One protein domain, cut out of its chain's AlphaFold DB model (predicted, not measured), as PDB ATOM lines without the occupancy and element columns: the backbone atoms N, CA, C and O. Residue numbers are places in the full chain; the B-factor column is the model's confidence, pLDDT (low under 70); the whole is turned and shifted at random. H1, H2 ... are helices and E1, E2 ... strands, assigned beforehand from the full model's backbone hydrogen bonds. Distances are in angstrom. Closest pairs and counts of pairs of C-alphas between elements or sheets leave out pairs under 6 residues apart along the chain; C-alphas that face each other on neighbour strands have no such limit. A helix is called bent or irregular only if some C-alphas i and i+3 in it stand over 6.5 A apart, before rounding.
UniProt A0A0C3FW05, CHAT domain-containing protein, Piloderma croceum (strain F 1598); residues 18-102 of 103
ATOM      1  N   ASN A  18     -40.872 -43.023 -25.782       63.66
ATOM      2  CA  ASN A  18     -39.913 -44.052 -25.355       63.66
ATOM      3  C   ASN A  18     -38.835 -43.496 -24.400       63.66
ATOM      4  O   ASN A  18     -37.726 -44.030 -24.330       63.66
ATOM      5  N   ALA A  19     -39.101 -42.383 -23.713       67.19
ATOM      6  CA  ALA A  19     -38.152 -41.817 -22.759       67.19
ATOM      7  C   ALA A  19     -38.131 -42.642 -21.461       67.19
ATOM      8  O   ALA A  19     -39.002 -42.519 -20.609       67.19
ATOM      9  N   GLN A  20     -37.124 -43.500 -21.309       73.50
ATOM     10  CA  GLN A  20     -37.024 -44.391 -20.151       73.50
ATOM     11  C   GLN A  20     -36.263 -43.741 -18.991       73.50
ATOM     12  O   GLN A  20     -36.745 -43.713 -17.863       73.50
ATOM     13  N   PHE A  21     -35.101 -43.155 -19.269       75.62
ATOM     14  CA  PHE A  21     -34.208 -42.648 -18.235       75.62
ATOM     15  C   PHE A  21     -33.424 -41.424 -18.718       75.62
ATOM     16  O   PHE A  21     -32.989 -41.381 -19.870       75.62
ATOM     17  N   ALA A  22     -33.238 -40.437 -17.840       78.38
ATOM     18  CA  ALA A  22     -32.351 -39.299 -18.064       78.38
ATOM     19  C   ALA A  22     -31.327 -39.176 -16.931       78.38
ATOM     20  O   ALA A  22     -31.689 -39.155 -15.757       78.38
ATOM     21  N   PHE A  23     -30.054 -39.014 -17.291       73.19
ATOM     22  CA  PHE A  23     -28.981 -38.663 -16.363       73.19
ATOM     23  C   PHE A  23     -28.433 -37.292 -16.749       73.19
ATOM     24  O   PHE A  23     -27.902 -37.104 -17.843       73.19
ATOM     25  N   LEU A  24     -28.576 -36.320 -15.857       71.75
ATOM     26  CA  LEU A  24     -28.084 -34.963 -16.045       71.75
ATOM     27  C   LEU A  24     -26.719 -34.829 -15.364       71.75
ATOM     28  O   LEU A  24     -26.626 -34.421 -14.209       71.75
ATOM     29  N   SER A  25     -25.655 -35.159 -16.099       61.41
ATOM     30  CA  SER A  25     -24.246 -35.055 -15.677       61.41
ATOM     31  C   SER A  25     -23.678 -33.637 -15.831       61.41
ATOM     32  O   SER A  25     -22.533 -33.434 -16.238       61.41
ATOM     33  N   ALA A  26     -24.493 -32.623 -15.563       55.91
ATOM     34  CA  ALA A  26     -24.124 -31.236 -15.772       55.91
ATOM     35  C   ALA A  26     -23.258 -30.702 -14.622       55.91
ATOM     36  O   ALA A  26     -23.703 -29.882 -13.820       55.91
ATOM     37  N   CYS A  27     -21.980 -31.080 -14.606       54.31
ATOM     38  CA  CYS A  27     -20.956 -30.207 -14.042       54.31
ATOM     39  C   CYS A  27     -20.980 -28.964 -14.937       54.31
ATOM     40  O   CYS A  27     -20.683 -29.054 -16.125       54.31
ATOM     41  N   HIS A  28     -21.450 -27.823 -14.432       40.94
ATOM     42  CA  HIS A  28     -21.391 -26.542 -15.145       40.94
ATOM     43  C   HIS A  28     -22.333 -26.326 -16.358       40.94
ATOM     44  O   HIS A  28     -22.215 -25.286 -17.008       40.94
ATOM     45  N   ALA A  29     -23.342 -27.160 -16.658       43.53
ATOM     46  CA  ALA A  29     -24.313 -26.784 -17.717       43.53
ATOM     47  C   ALA A  29     -25.197 -25.572 -17.333       43.53
ATOM     48  O   ALA A  29     -25.815 -24.957 -18.197       43.53
ATOM     49  N   ALA A  30     -25.171 -25.177 -16.055       40.03
ATOM     50  CA  ALA A  30     -25.713 -23.928 -15.526       40.03
ATOM     51  C   ALA A  30     -24.629 -22.849 -15.298       40.03
ATOM     52  O   ALA A  30     -24.788 -21.976 -14.455       40.03
ATOM     53  N   SER A  31     -23.506 -22.862 -16.033       36.97
ATOM     54  CA  SER A  31     -22.436 -21.846 -15.880       36.97
ATOM     55  C   SER A  31     -22.867 -20.404 -16.169       36.97
ATOM     56  O   SER A  31     -22.084 -19.481 -15.956       36.97
ATOM     57  N   GLY A  32     -24.090 -20.186 -16.660       37.06
ATOM     58  CA  GLY A  32     -24.691 -18.855 -16.727       37.06
ATOM     59  C   GLY A  32     -25.176 -18.327 -15.372       37.06
ATOM     60  O   GLY A  32     -25.249 -17.115 -15.196       37.06
ATOM     61  N   LEU A  33     -25.477 -19.196 -14.405       44.28
ATOM     62  CA  LEU A  33     -25.998 -18.821 -13.093       44.28
ATOM     63  C   LEU A  33     -25.341 -19.680 -12.008       44.28
ATOM     64  O   LEU A  33     -25.736 -20.811 -11.734       44.28
ATOM     65  N   LYS A  34     -24.325 -19.099 -11.368       38.16
ATOM     66  CA  LYS A  34     -23.782 -19.559 -10.086       38.16
ATOM     67  C   LYS A  34     -24.917 -19.974  -9.131       38.16
ATOM     68  O   LYS A  34     -25.736 -19.145  -8.757       38.16
ATOM     69  N   GLU A  35     -24.876 -21.229  -8.694       47.53
ATOM     70  CA  GLU A  35     -25.366 -21.669  -7.379       47.53
ATOM     71  C   GLU A  35     -26.881 -21.583  -7.096       47.53
ATOM     72  O   GLU A  35     -27.275 -21.158  -6.012       47.53
ATOM     73  N   LEU A  36     -27.758 -22.042  -7.999       46.00
ATOM     74  CA  LEU A  36     -29.177 -22.228  -7.650       46.00
ATOM     75  C   LEU A  36     -29.640 -23.698  -7.758       46.00
ATOM     76  O   LEU A  36     -29.881 -24.185  -8.863       46.00
ATOM     77  N   PRO A  37     -29.896 -24.383  -6.619       50.38
ATOM     78  CA  PRO A  37     -30.516 -25.717  -6.572       50.38
ATOM     79  C   PRO A  37     -31.884 -25.790  -7.268       50.38
ATOM     80  O   PRO A  37     -32.355 -26.868  -7.627       50.38
ATOM     81  N   GLY A  38     -32.536 -24.638  -7.450       47.88
ATOM     82  CA  GLY A  38     -33.863 -24.537  -8.041       47.88
ATOM     83  C   GLY A  38     -33.917 -24.993  -9.498       47.88
ATOM     84  O   GLY A  38     -34.881 -25.648  -9.878       47.88
ATOM     85  N   GLU A  39     -32.913 -24.707 -10.326       51.97
ATOM     86  CA  GLU A  39     -33.005 -25.018 -11.762       51.97
ATOM     87  C   GLU A  39     -32.861 -26.514 -12.063       51.97
ATOM     88  O   GLU A  39     -33.553 -27.022 -12.944       51.97
ATOM     89  N   ALA A  40     -32.061 -27.251 -11.284       58.41
ATOM     90  CA  ALA A  40     -31.965 -28.708 -11.402       58.41
ATOM     91  C   ALA A  40     -33.311 -29.394 -11.103       58.41
ATOM     92  O   ALA A  40     -33.702 -30.327 -11.804       58.41
ATOM     93  N   ILE A  41     -34.053 -28.888 -10.110       60.59
ATOM     94  CA  ILE A  41     -35.401 -29.367  -9.772       60.59
ATOM     95  C   ILE A  41     -36.382 -29.048 -10.907       60.59
ATOM     96  O   ILE A  41     -37.125 -29.930 -11.335       60.59
ATOM     97  N   HIS A  42     -36.365 -27.817 -11.429       65.75
ATOM     98  CA  HIS A  42     -37.236 -27.428 -12.544       65.75
ATOM     99  C   HIS A  42     -36.929 -28.230 -13.822       65.75
ATOM    100  O   HIS A  42     -37.854 -28.612 -14.538       65.75
ATOM    101  N   LEU A  43     -35.658 -28.553 -14.086       65.88
ATOM    102  CA  LEU A  43     -35.242 -29.362 -15.232       65.88
ATOM    103  C   LEU A  43     -35.642 -30.834 -15.085       65.88
ATOM    104  O   LEU A  43     -36.198 -31.412 -16.019       65.88
ATOM    105  N   ALA A  44     -35.415 -31.429 -13.911       68.31
ATOM    106  CA  ALA A  44     -35.842 -32.796 -13.629       68.31
ATOM    107  C   ALA A  44     -37.367 -32.934 -13.726       68.31
ATOM    108  O   ALA A  44     -37.865 -33.876 -14.343       68.31
ATOM    109  N   ALA A  45     -38.109 -31.953 -13.204       69.88
ATOM    110  CA  ALA A  45     -39.556 -31.891 -13.346       69.88
ATOM    111  C   ALA A  45     -39.982 -31.787 -14.821       69.88
ATOM    112  O   ALA A  45     -40.872 -32.518 -15.249       69.88
ATOM    113  N   GLY A  46     -39.333 -30.942 -15.630       71.19
ATOM    114  CA  GLY A  46     -39.652 -30.837 -17.057       71.19
ATOM    115  C   GLY A  46     -39.354 -32.109 -17.855       71.19
ATOM    116  O   GLY A  46     -40.115 -32.437 -18.762       71.19
ATOM    117  N   LEU A  47     -38.313 -32.866 -17.494       71.75
ATOM    118  CA  LEU A  47     -38.045 -34.188 -18.073       71.75
ATOM    119  C   LEU A  47     -39.126 -35.203 -17.686       71.75
ATOM    120  O   LEU A  47     -39.634 -35.912 -18.552       71.75
ATOM    121  N   GLN A  48     -39.546 -35.229 -16.422       72.19
ATOM    122  CA  GLN A  48     -40.671 -36.075 -16.013       72.19
ATOM    123  C   GLN A  48     -41.951 -35.708 -16.783       72.19
ATOM    124  O   GLN A  48     -42.617 -36.587 -17.325       72.19
ATOM    125  N   PHE A  49     -42.255 -34.413 -16.939       75.06
ATOM    126  CA  PHE A  49     -43.394 -33.948 -17.743       75.06
ATOM    127  C   PHE A  49     -43.279 -34.292 -19.238       75.06
ATOM    128  O   PHE A  49     -44.296 -34.544 -19.884       75.06
ATOM    129  N   ALA A  50     -42.063 -34.342 -19.787       71.94
ATOM    130  CA  ALA A  50     -41.802 -34.758 -21.167       71.94
ATOM    131  C   ALA A  50     -41.961 -36.277 -21.394       71.94
ATOM    132  O   ALA A  50     -42.026 -36.724 -22.543       71.94
ATOM    133  N   GLY A  51     -42.059 -37.062 -20.313       72.00
ATOM    134  CA  GLY A  51     -42.319 -38.500 -20.346       72.00
ATOM    135  C   GLY A  51     -41.170 -39.384 -19.865       72.00
ATOM    136  O   GLY A  51     -41.266 -40.594 -20.036       72.00
ATOM    137  N   PHE A  52     -40.103 -38.828 -19.278       74.00
ATOM    138  CA  PHE A  52     -39.038 -39.641 -18.681       74.00
ATOM    139  C   PHE A  52     -39.531 -40.336 -17.408       74.00
ATOM    140  O   PHE A  52     -39.942 -39.671 -16.458       74.00
ATOM    141  N   LEU A  53     -39.443 -41.668 -17.378       77.25
ATOM    142  CA  LEU A  53     -39.879 -42.471 -16.227       77.25
ATOM    143  C   LEU A  53     -38.966 -42.308 -15.010       77.25
ATOM    144  O   LEU A  53     -39.426 -42.411 -13.875       77.25
ATOM    145  N   SER A  54     -37.681 -42.046 -15.237       76.19
ATOM    146  CA  SER A  54     -36.708 -41.867 -14.167       76.19
ATOM    147  C   SER A  54     -35.650 -40.835 -14.539       76.19
ATOM    148  O   SER A  54     -35.184 -40.786 -15.680       76.19
ATOM    149  N   VAL A  55     -35.294 -39.974 -13.585       79.00
ATOM    150  CA  VAL A  55     -34.374 -38.853 -13.802       79.00
ATOM    151  C   VAL A  55     -33.391 -38.761 -12.642       79.00
ATOM    152  O   VAL A  55     -33.803 -38.600 -11.494       79.00
ATOM    153  N   ILE A  56     -32.095 -38.800 -12.947       77.62
ATOM    154  CA  ILE A  56     -31.018 -38.459 -12.013       77.62
ATOM    155  C   ILE A  56     -30.476 -37.079 -12.377       77.62
ATOM    156  O   ILE A  56     -30.109 -36.830 -13.526       77.62
ATOM    157  N   ALA A  57     -30.399 -36.189 -11.388       71.56
ATOM    158  CA  ALA A  57     -29.814 -34.861 -11.523       71.56
ATOM    159  C   ALA A  57     -28.935 -34.530 -10.312       71.56
ATOM    160  O   ALA A  57     -29.261 -34.886  -9.180       71.56
ATOM    161  N   THR A  58     -27.835 -33.817 -10.542       64.12
ATOM    162  CA  THR A  58     -26.948 -33.322  -9.482       64.12
ATOM    163  C   THR A  58     -27.407 -31.943  -8.995       64.12
ATOM    164  O   THR A  58     -27.527 -31.018  -9.796       64.12
ATOM    165  N   MET A  59     -27.651 -31.785  -7.688       58.47
ATOM    166  CA  MET A  59     -28.105 -30.516  -7.084       58.47
ATOM    167  C   MET A  59     -26.971 -29.556  -6.688       58.47
ATOM    168  O   MET A  59     -27.236 -28.395  -6.379       58.47
ATOM    169  N   TRP A  60     -25.721 -30.019  -6.675       53.97
ATOM    170  CA  TRP A  60     -24.543 -29.237  -6.290       53.97
ATOM    171  C   TRP A  60     -23.352 -29.560  -7.197       53.97
ATOM    172  O   TRP A  60     -23.343 -30.580  -7.887       53.97
ATOM    173  N   GLY A  61     -22.344 -28.684  -7.187       56.38
ATOM    174  CA  GLY A  61     -21.088 -28.921  -7.893       56.38
ATOM    175  C   GLY A  61     -20.370 -30.139  -7.317       56.38
ATOM    176  O   GLY A  61     -19.975 -30.138  -6.154       56.38
ATOM    177  N   ILE A  62     -20.229 -31.178  -8.130       62.72
ATOM    178  CA  ILE A  62     -19.398 -32.349  -7.853       62.72
ATOM    179  C   ILE A  62     -18.019 -32.125  -8.493       62.72
ATOM    180  O   ILE A  62     -17.920 -31.435  -9.506       62.72
ATOM    181  N   ARG A  63     -16.942 -32.645  -7.888       64.06
ATOM    182  CA  ARG A  63     -15.604 -32.580  -8.500       64.06
ATOM    183  C   ARG A  63     -15.617 -33.428  -9.774       64.06
ATOM    184  O   ARG A  63     -16.189 -34.514  -9.756       64.06
ATOM    185  N   ASP A  64     -14.985 -32.953 -10.846       67.19
ATOM    186  CA  ASP A  64     -15.069 -33.575 -12.179       67.19
ATOM    187  C   ASP A  64     -14.720 -35.079 -12.174       67.19
ATOM    188  O   ASP A  64     -15.424 -35.882 -12.789       67.19
ATOM    189  N   ASP A  65     -13.695 -35.477 -11.413       73.31
ATOM    190  CA  ASP A  65     -13.271 -36.881 -11.293       73.31
ATOM    191  C   ASP A  65     -14.327 -37.765 -10.610       73.31
ATOM    192  O   ASP A  65     -14.540 -38.915 -11.001       73.31
ATOM    193  N   ASP A  66     -15.010 -37.231  -9.598       75.75
ATOM    194  CA  ASP A  66     -16.066 -37.946  -8.881       75.75
ATOM    195  C   ASP A  66     -17.325 -38.028  -9.750       75.75
ATOM    196  O   ASP A  66     -17.982 -39.064  -9.803       75.75
ATOM    197  N   ALA A  67     -17.628 -36.969 -10.505       75.69
ATOM    198  CA  ALA A  67     -18.752 -36.934 -11.434       75.69
ATOM    199  C   ALA A  67     -18.627 -38.001 -12.524       75.69
ATOM    200  O   ALA A  67     -19.604 -38.685 -12.843       75.69
ATOM    201  N   PHE A  68     -17.417 -38.160 -13.069       79.75
ATOM    202  CA  PHE A  68     -17.126 -39.176 -14.071       79.75
ATOM    203  C   PHE A  68     -17.347 -40.586 -13.517       79.75
ATOM    204  O   PHE A  68     -18.072 -41.373 -14.122       79.75
ATOM    205  N   LYS A  69     -16.802 -40.882 -12.331       82.94
ATOM    206  CA  LYS A  69     -16.963 -42.187 -11.673       82.94
ATOM    207  C   LYS A  69     -18.417 -42.485 -11.309       82.94
ATOM    208  O   LYS A  69     -18.884 -43.601 -11.514       82.94
ATOM    209  N   VAL A  70     -19.162 -41.494 -10.810       84.44
ATOM    210  CA  VAL A  70     -20.590 -41.669 -10.496       84.44
ATOM    211  C   VAL A  70     -21.382 -42.003 -11.747       84.44
ATOM    212  O   VAL A  70     -22.200 -42.922 -11.716       84.44
ATOM    213  N   ALA A  71     -21.145 -41.282 -12.845       83.81
ATOM    214  CA  ALA A  71     -21.792 -41.577 -14.115       83.81
ATOM    215  C   ALA A  71     -21.429 -42.991 -14.587       83.81
ATOM    216  O   ALA A  71     -22.327 -43.778 -14.877       83.81
ATOM    217  N   GLU A  72     -20.139 -43.335 -14.597       84.69
ATOM    218  CA  GLU A  72     -19.650 -44.654 -15.004       84.69
ATOM    219  C   GLU A  72     -20.318 -45.782 -14.210       84.69
ATOM    220  O   GLU A  72     -20.944 -46.656 -14.810       84.69
ATOM    221  N   TYR A  73     -20.273 -45.739 -12.877       88.69
ATOM    222  CA  TYR A  73     -20.867 -46.782 -12.039       88.69
ATOM    223  C   TYR A  73     -22.393 -46.832 -12.141       88.69
ATOM    224  O   TYR A  73     -22.970 -47.920 -12.118       88.69
ATOM    225  N   THR A  74     -23.057 -45.684 -12.303       86.81
ATOM    226  CA  THR A  74     -24.516 -45.641 -12.488       86.81
ATOM    227  C   THR A  74     -24.911 -46.301 -13.810       86.81
ATOM    228  O   THR A  74     -25.830 -47.118 -13.839       86.81
ATOM    229  N   TYR A  75     -24.206 -45.989 -14.902       87.12
ATOM    230  CA  TYR A  75     -24.453 -46.600 -16.208       87.12
ATOM    231  C   TYR A  75     -24.101 -48.089 -16.219       87.12
ATOM    232  O   TYR A  75     -24.868 -48.885 -16.753       87.12
ATOM    233  N   GLN A  76     -22.983 -48.485 -15.606       89.25
ATOM    234  CA  GLN A  76     -22.607 -49.895 -15.492       89.25
ATOM    235  C   GLN A  76     -23.672 -50.708 -14.760       89.25
ATOM    236  O   GLN A  76     -23.988 -51.808 -15.201       89.25
ATOM    237  N   TYR A  77     -24.251 -50.158 -13.689       90.62
ATOM    238  CA  TYR A  77     -25.364 -50.792 -12.993       90.62
ATOM    239  C   TYR A  77     -26.602 -50.853 -13.897       90.62
ATOM    240  O   TYR A  77     -27.059 -51.932 -14.236       90.62
ATOM    241  N   LEU A  78     -27.111 -49.719 -14.382       86.56
ATOM    242  CA  LEU A  78     -28.372 -49.683 -15.144       86.56
ATOM    243  C   LEU A  78     -28.372 -50.523 -16.425       86.56
ATOM    244  O   LEU A  78     -29.425 -50.962 -16.878       86.56
ATOM    245  N   PHE A  79     -27.201 -50.728 -17.025       88.25
ATOM    246  CA  PHE A  79     -27.057 -51.448 -18.284       88.25
ATOM    247  C   PHE A  79     -26.334 -52.788 -18.134       88.25
ATOM    248  O   PHE A  79     -25.912 -53.362 -19.140       88.25
ATOM    249  N   HIS A  80     -26.229 -53.334 -16.916       87.56
ATOM    250  CA  HIS A  80     -25.549 -54.613 -16.678       87.56
ATOM    251  C   HIS A  80     -26.192 -55.789 -17.443       87.56
ATOM    252  O   HIS A  80     -25.516 -56.769 -17.752       87.56
ATOM    253  N   ASN A  81     -27.480 -55.675 -17.790       85.81
ATOM    254  CA  ASN A  81     -28.243 -56.639 -18.594       85.81
ATOM    255  C   ASN A  81     -28.469 -56.188 -20.055       85.81
ATOM    256  O   ASN A  81     -29.282 -56.776 -20.766       85.81
ATOM    257  N   GLY A  82     -27.770 -55.147 -20.522       84.19
ATOM    258  CA  GLY A  82     -27.980 -54.548 -21.845       84.19
ATOM    259  C   GLY A  82     -29.182 -53.593 -21.914       84.19
ATOM    260  O   GLY A  82     -29.916 -53.411 -20.948       84.19
ATOM    261  N   LEU A  83     -29.381 -52.951 -23.074       78.56
ATOM    262  CA  LEU A  83     -30.393 -51.892 -23.270       78.56
ATOM    263  C   LEU A  83     -31.842 -52.370 -23.069       78.56
ATOM    264  O   LEU A  83     -32.683 -51.589 -22.632       78.56
ATOM    265  N   GLU A  84     -32.136 -53.628 -23.402       81.12
ATOM    266  CA  GLU A  84     -33.474 -54.227 -23.254       81.12
ATOM    267  C   GLU A  84     -33.796 -54.599 -21.801       81.12
ATOM    268  O   GLU A  84     -34.962 -54.737 -21.448       81.12
ATOM    269  N   GLY A  85     -32.765 -54.739 -20.963       80.62
ATOM    270  CA  GLY A  85     -32.882 -55.021 -19.535       80.62
ATOM    271  C   GLY A  85     -32.870 -53.774 -18.653       80.62
ATOM    272  O   GLY A  85     -32.779 -53.918 -17.439       80.62
ATOM    273  N   LEU A  86     -32.922 -52.571 -19.242       83.38
ATOM    274  CA  LEU A  86     -32.980 -51.322 -18.489       83.38
ATOM    275  C   LEU A  86     -34.308 -51.238 -17.729       83.38
ATOM    276  O   LEU A  86     -35.363 -51.102 -18.345       83.38
ATOM    277  N   ASP A  87     -34.237 -51.221 -16.401       84.44
ATOM    278  CA  ASP A  87     -35.358 -50.861 -15.540       84.44
ATOM    279  C   ASP A  87     -35.147 -49.440 -14.981       84.44
ATOM    280  O   ASP A  87     -34.297 -49.218 -14.113       84.44
ATOM    281  N   PRO A  88     -35.915 -48.437 -15.447       80.56
ATOM    282  CA  PRO A  88     -35.818 -47.072 -14.939       80.56
ATOM    283  C   PRO A  88     -36.060 -46.943 -13.430       80.56
ATOM    284  O   PRO A  88     -35.573 -45.988 -12.815       80.56
ATOM    285  N   SER A  89     -36.798 -47.877 -12.821       85.06
ATOM    286  CA  SER A  89     -37.065 -47.870 -11.382       85.06
ATOM    287  C   SER A  89     -35.811 -48.152 -10.546       85.06
ATOM    288  O   SER A  89     -35.723 -47.707  -9.401       85.06
ATOM    289  N   GLU A  90     -34.787 -48.775 -11.138       87.12
ATOM    290  CA  GLU A  90     -33.515 -49.059 -10.477       87.12
ATOM    291  C   GLU A  90     -32.553 -47.868 -10.454       87.12
ATOM    292  O   GLU A  90     -31.516 -47.936  -9.801       87.12
ATOM    293  N   ALA A  91     -32.878 -46.743 -11.099       85.00
ATOM    294  CA  ALA A  91     -31.987 -45.582 -11.158       85.00
ATOM    295  C   ALA A  91     -31.537 -45.088  -9.774       85.00
ATOM    296  O   ALA A  91     -30.357 -44.800  -9.572       85.00
ATOM    297  N   ALA A  92     -32.445 -45.028  -8.796       83.62
ATOM    298  CA  ALA A  92     -32.087 -44.634  -7.433       83.62
ATOM    299  C   ALA A  92     -31.097 -45.624  -6.793       83.62
ATOM    300  O   ALA A  92     -30.139 -45.211  -6.136       83.62
ATOM    301  N   THR A  93     -31.294 -46.922  -7.032       87.25
ATOM    302  CA  THR A  93     -30.403 -47.990  -6.566       87.25
ATOM    303  C   THR A  93     -29.039 -47.903  -7.244       87.25
ATOM    304  O   THR A  93     -28.019 -47.961  -6.560       87.25
ATOM    305  N   ALA A  94     -29.015 -47.687  -8.559       87.25
ATOM    306  CA  ALA A  94     -27.807 -47.514  -9.355       87.25
ATOM    307  C   ALA A  94     -26.973 -46.320  -8.876       87.25
ATOM    308  O   ALA A  94     -25.764 -46.442  -8.678       87.25
ATOM    309  N   LEU A  95     -27.624 -45.180  -8.619       86.12
ATOM    310  CA  LEU A  95     -26.958 -43.999  -8.077       86.12
ATOM    311  C   LEU A  95     -26.395 -44.268  -6.683       86.12
ATOM    312  O   LEU A  95     -25.239 -43.958  -6.414       86.12
ATOM    313  N   ASN A  96     -27.191 -44.863  -5.792       86.31
ATOM    314  CA  ASN A  96     -26.736 -45.198  -4.447       86.31
ATOM    315  C   ASN A  96     -25.530 -46.151  -4.486       86.31
ATOM    316  O   ASN A  96     -24.549 -45.940  -3.777       86.31
ATOM    317  N   HIS A  97     -25.567 -47.156  -5.363       90.31
ATOM    318  CA  HIS A  97     -24.448 -48.060  -5.601       90.31
ATOM    319  C   HIS A  97     -23.197 -47.301  -6.062       90.31
ATOM    320  O   HIS A  97     -22.119 -47.517  -5.513       90.31
ATOM    321  N   ALA A  98     -23.338 -46.379  -7.017       87.88
ATOM    322  CA  ALA A  98     -22.241 -45.555  -7.511       87.88
ATOM    323  C   ALA A  98     -21.599 -44.702  -6.407       87.88
ATOM    324  O   ALA A  98     -20.377 -44.689  -6.283       87.88
ATOM    325  N   ILE A  99     -22.406 -44.044  -5.566       84.81
ATOM    326  CA  ILE A  99     -21.912 -43.232  -4.441       84.81
ATOM    327  C   ILE A  99     -21.137 -44.084  -3.430       84.81
ATOM    328  O   ILE A  99     -20.087 -43.661  -2.951       84.81
ATOM    329  N   LEU A 100     -21.610 -45.297  -3.133       87.62
ATOM    330  CA  LEU A 100     -20.922 -46.211  -2.214       87.62
ATOM    331  C   LEU A 100     -19.558 -46.690  -2.744       87.62
ATOM    332  O   LEU A 100     -18.715 -47.090  -1.946       87.62
ATOM    333  N   HIS A 101     -19.321 -46.624  -4.057       82.69
ATOM    334  CA  HIS A 101     -18.058 -47.017  -4.697       82.69
ATOM    335  C   HIS A 101     -17.046 -45.865  -4.847       82.69
ATOM    336  O   HIS A 101     -15.937 -46.097  -5.320       82.69
ATOM    337  N   LEU A 102     -17.388 -44.636  -4.441       75.62
ATOM    338  CA  LEU A 102     -16.487 -43.473  -4.509       75.62
ATOM    339  C   LEU A 102     -15.499 -43.346  -3.331       75.62
ATOM    340  O   LEU A 102     -14.829 -42.319  -3.226       75.62
TER     341      LEU A 102
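What this domain is: This is residues 18 to 102 of the 103 residues of the protein "CHAT domain-containing protein" of Piloderma croceum (strain F 1598) (UniProt A0A0C3FW05). Two short parallel strands, E1 and E2, lie side by side in the middle of a flat body, with H1 packed on one face of the pair and the helical hairpin of H2 and H3 over the other. H3 packs on the strands there, and residues 80 to 85 of the hairpin's link stick out. The printed part has 85 residues, in the order E1, H1, E2, H2, H3, and its class is mostly helix. It is compact, with a radius of gyration of the C-alphas of 13.1 A and spans of 38 by 31 by 15 A.

How they stand to each other: E1, residues 21 to 24, and E2, residues 54 to 57, are parallel neighbours, their directions 6 degrees apart; N 22 and O 54 are 2.9 A apart and N 24 and O 56 2.8 A, within hydrogen-bond range. H1, residues 37 to 50, stands between them in the chain, a strand-helix-strand unit, two parallel strands joined through a helix, with a right-handed crossover. The closest C-alphas of H1 and E2 are those of Ala 44 and Val 55, 6.2 A apart. H2, residues 64 to 78, is near E1. H3, residues 88 to 100, has its closest C-alphas to E2 at Pro 88 and Ser 54, 5.3 A. H2 and H3 touch as a helical hairpin, opposite ways at a steep tilt of 45 degrees, closest at the C-alphas of Tyr 73 and Ala 98, 4.9 A. H1 is apart from H2 and H3. Every O i to N i+4 pair is within hydrogen-bond range in H2, 9 of 10 in H1 and 7 of 9 in H3.

Where its parts are: E1 begins at C-alpha 21 (-34.208, -42.648, -18.235). H1 measures 20.5 A from first to last C-alpha, H2 21.1 A and H3 19.6 A; E1 measures 10.1 A and E2 10.2 A. H3 is irregular, with C-alphas 89 and 92 7.1 A apart, and ends at C-alpha 100 (-20.922, -46.211, -2.214).

The domain as a whole: The C-alphas farthest apart, those of Lys 34 and Glu 84, are 38.3 A apart. The printed part has no cut. The link from E1 to H1, 12 residues, is long. Mean pLDDT of the printed part is 71.8, with residues 18 to 19, 25 to 45 and 58 to 64 under 70.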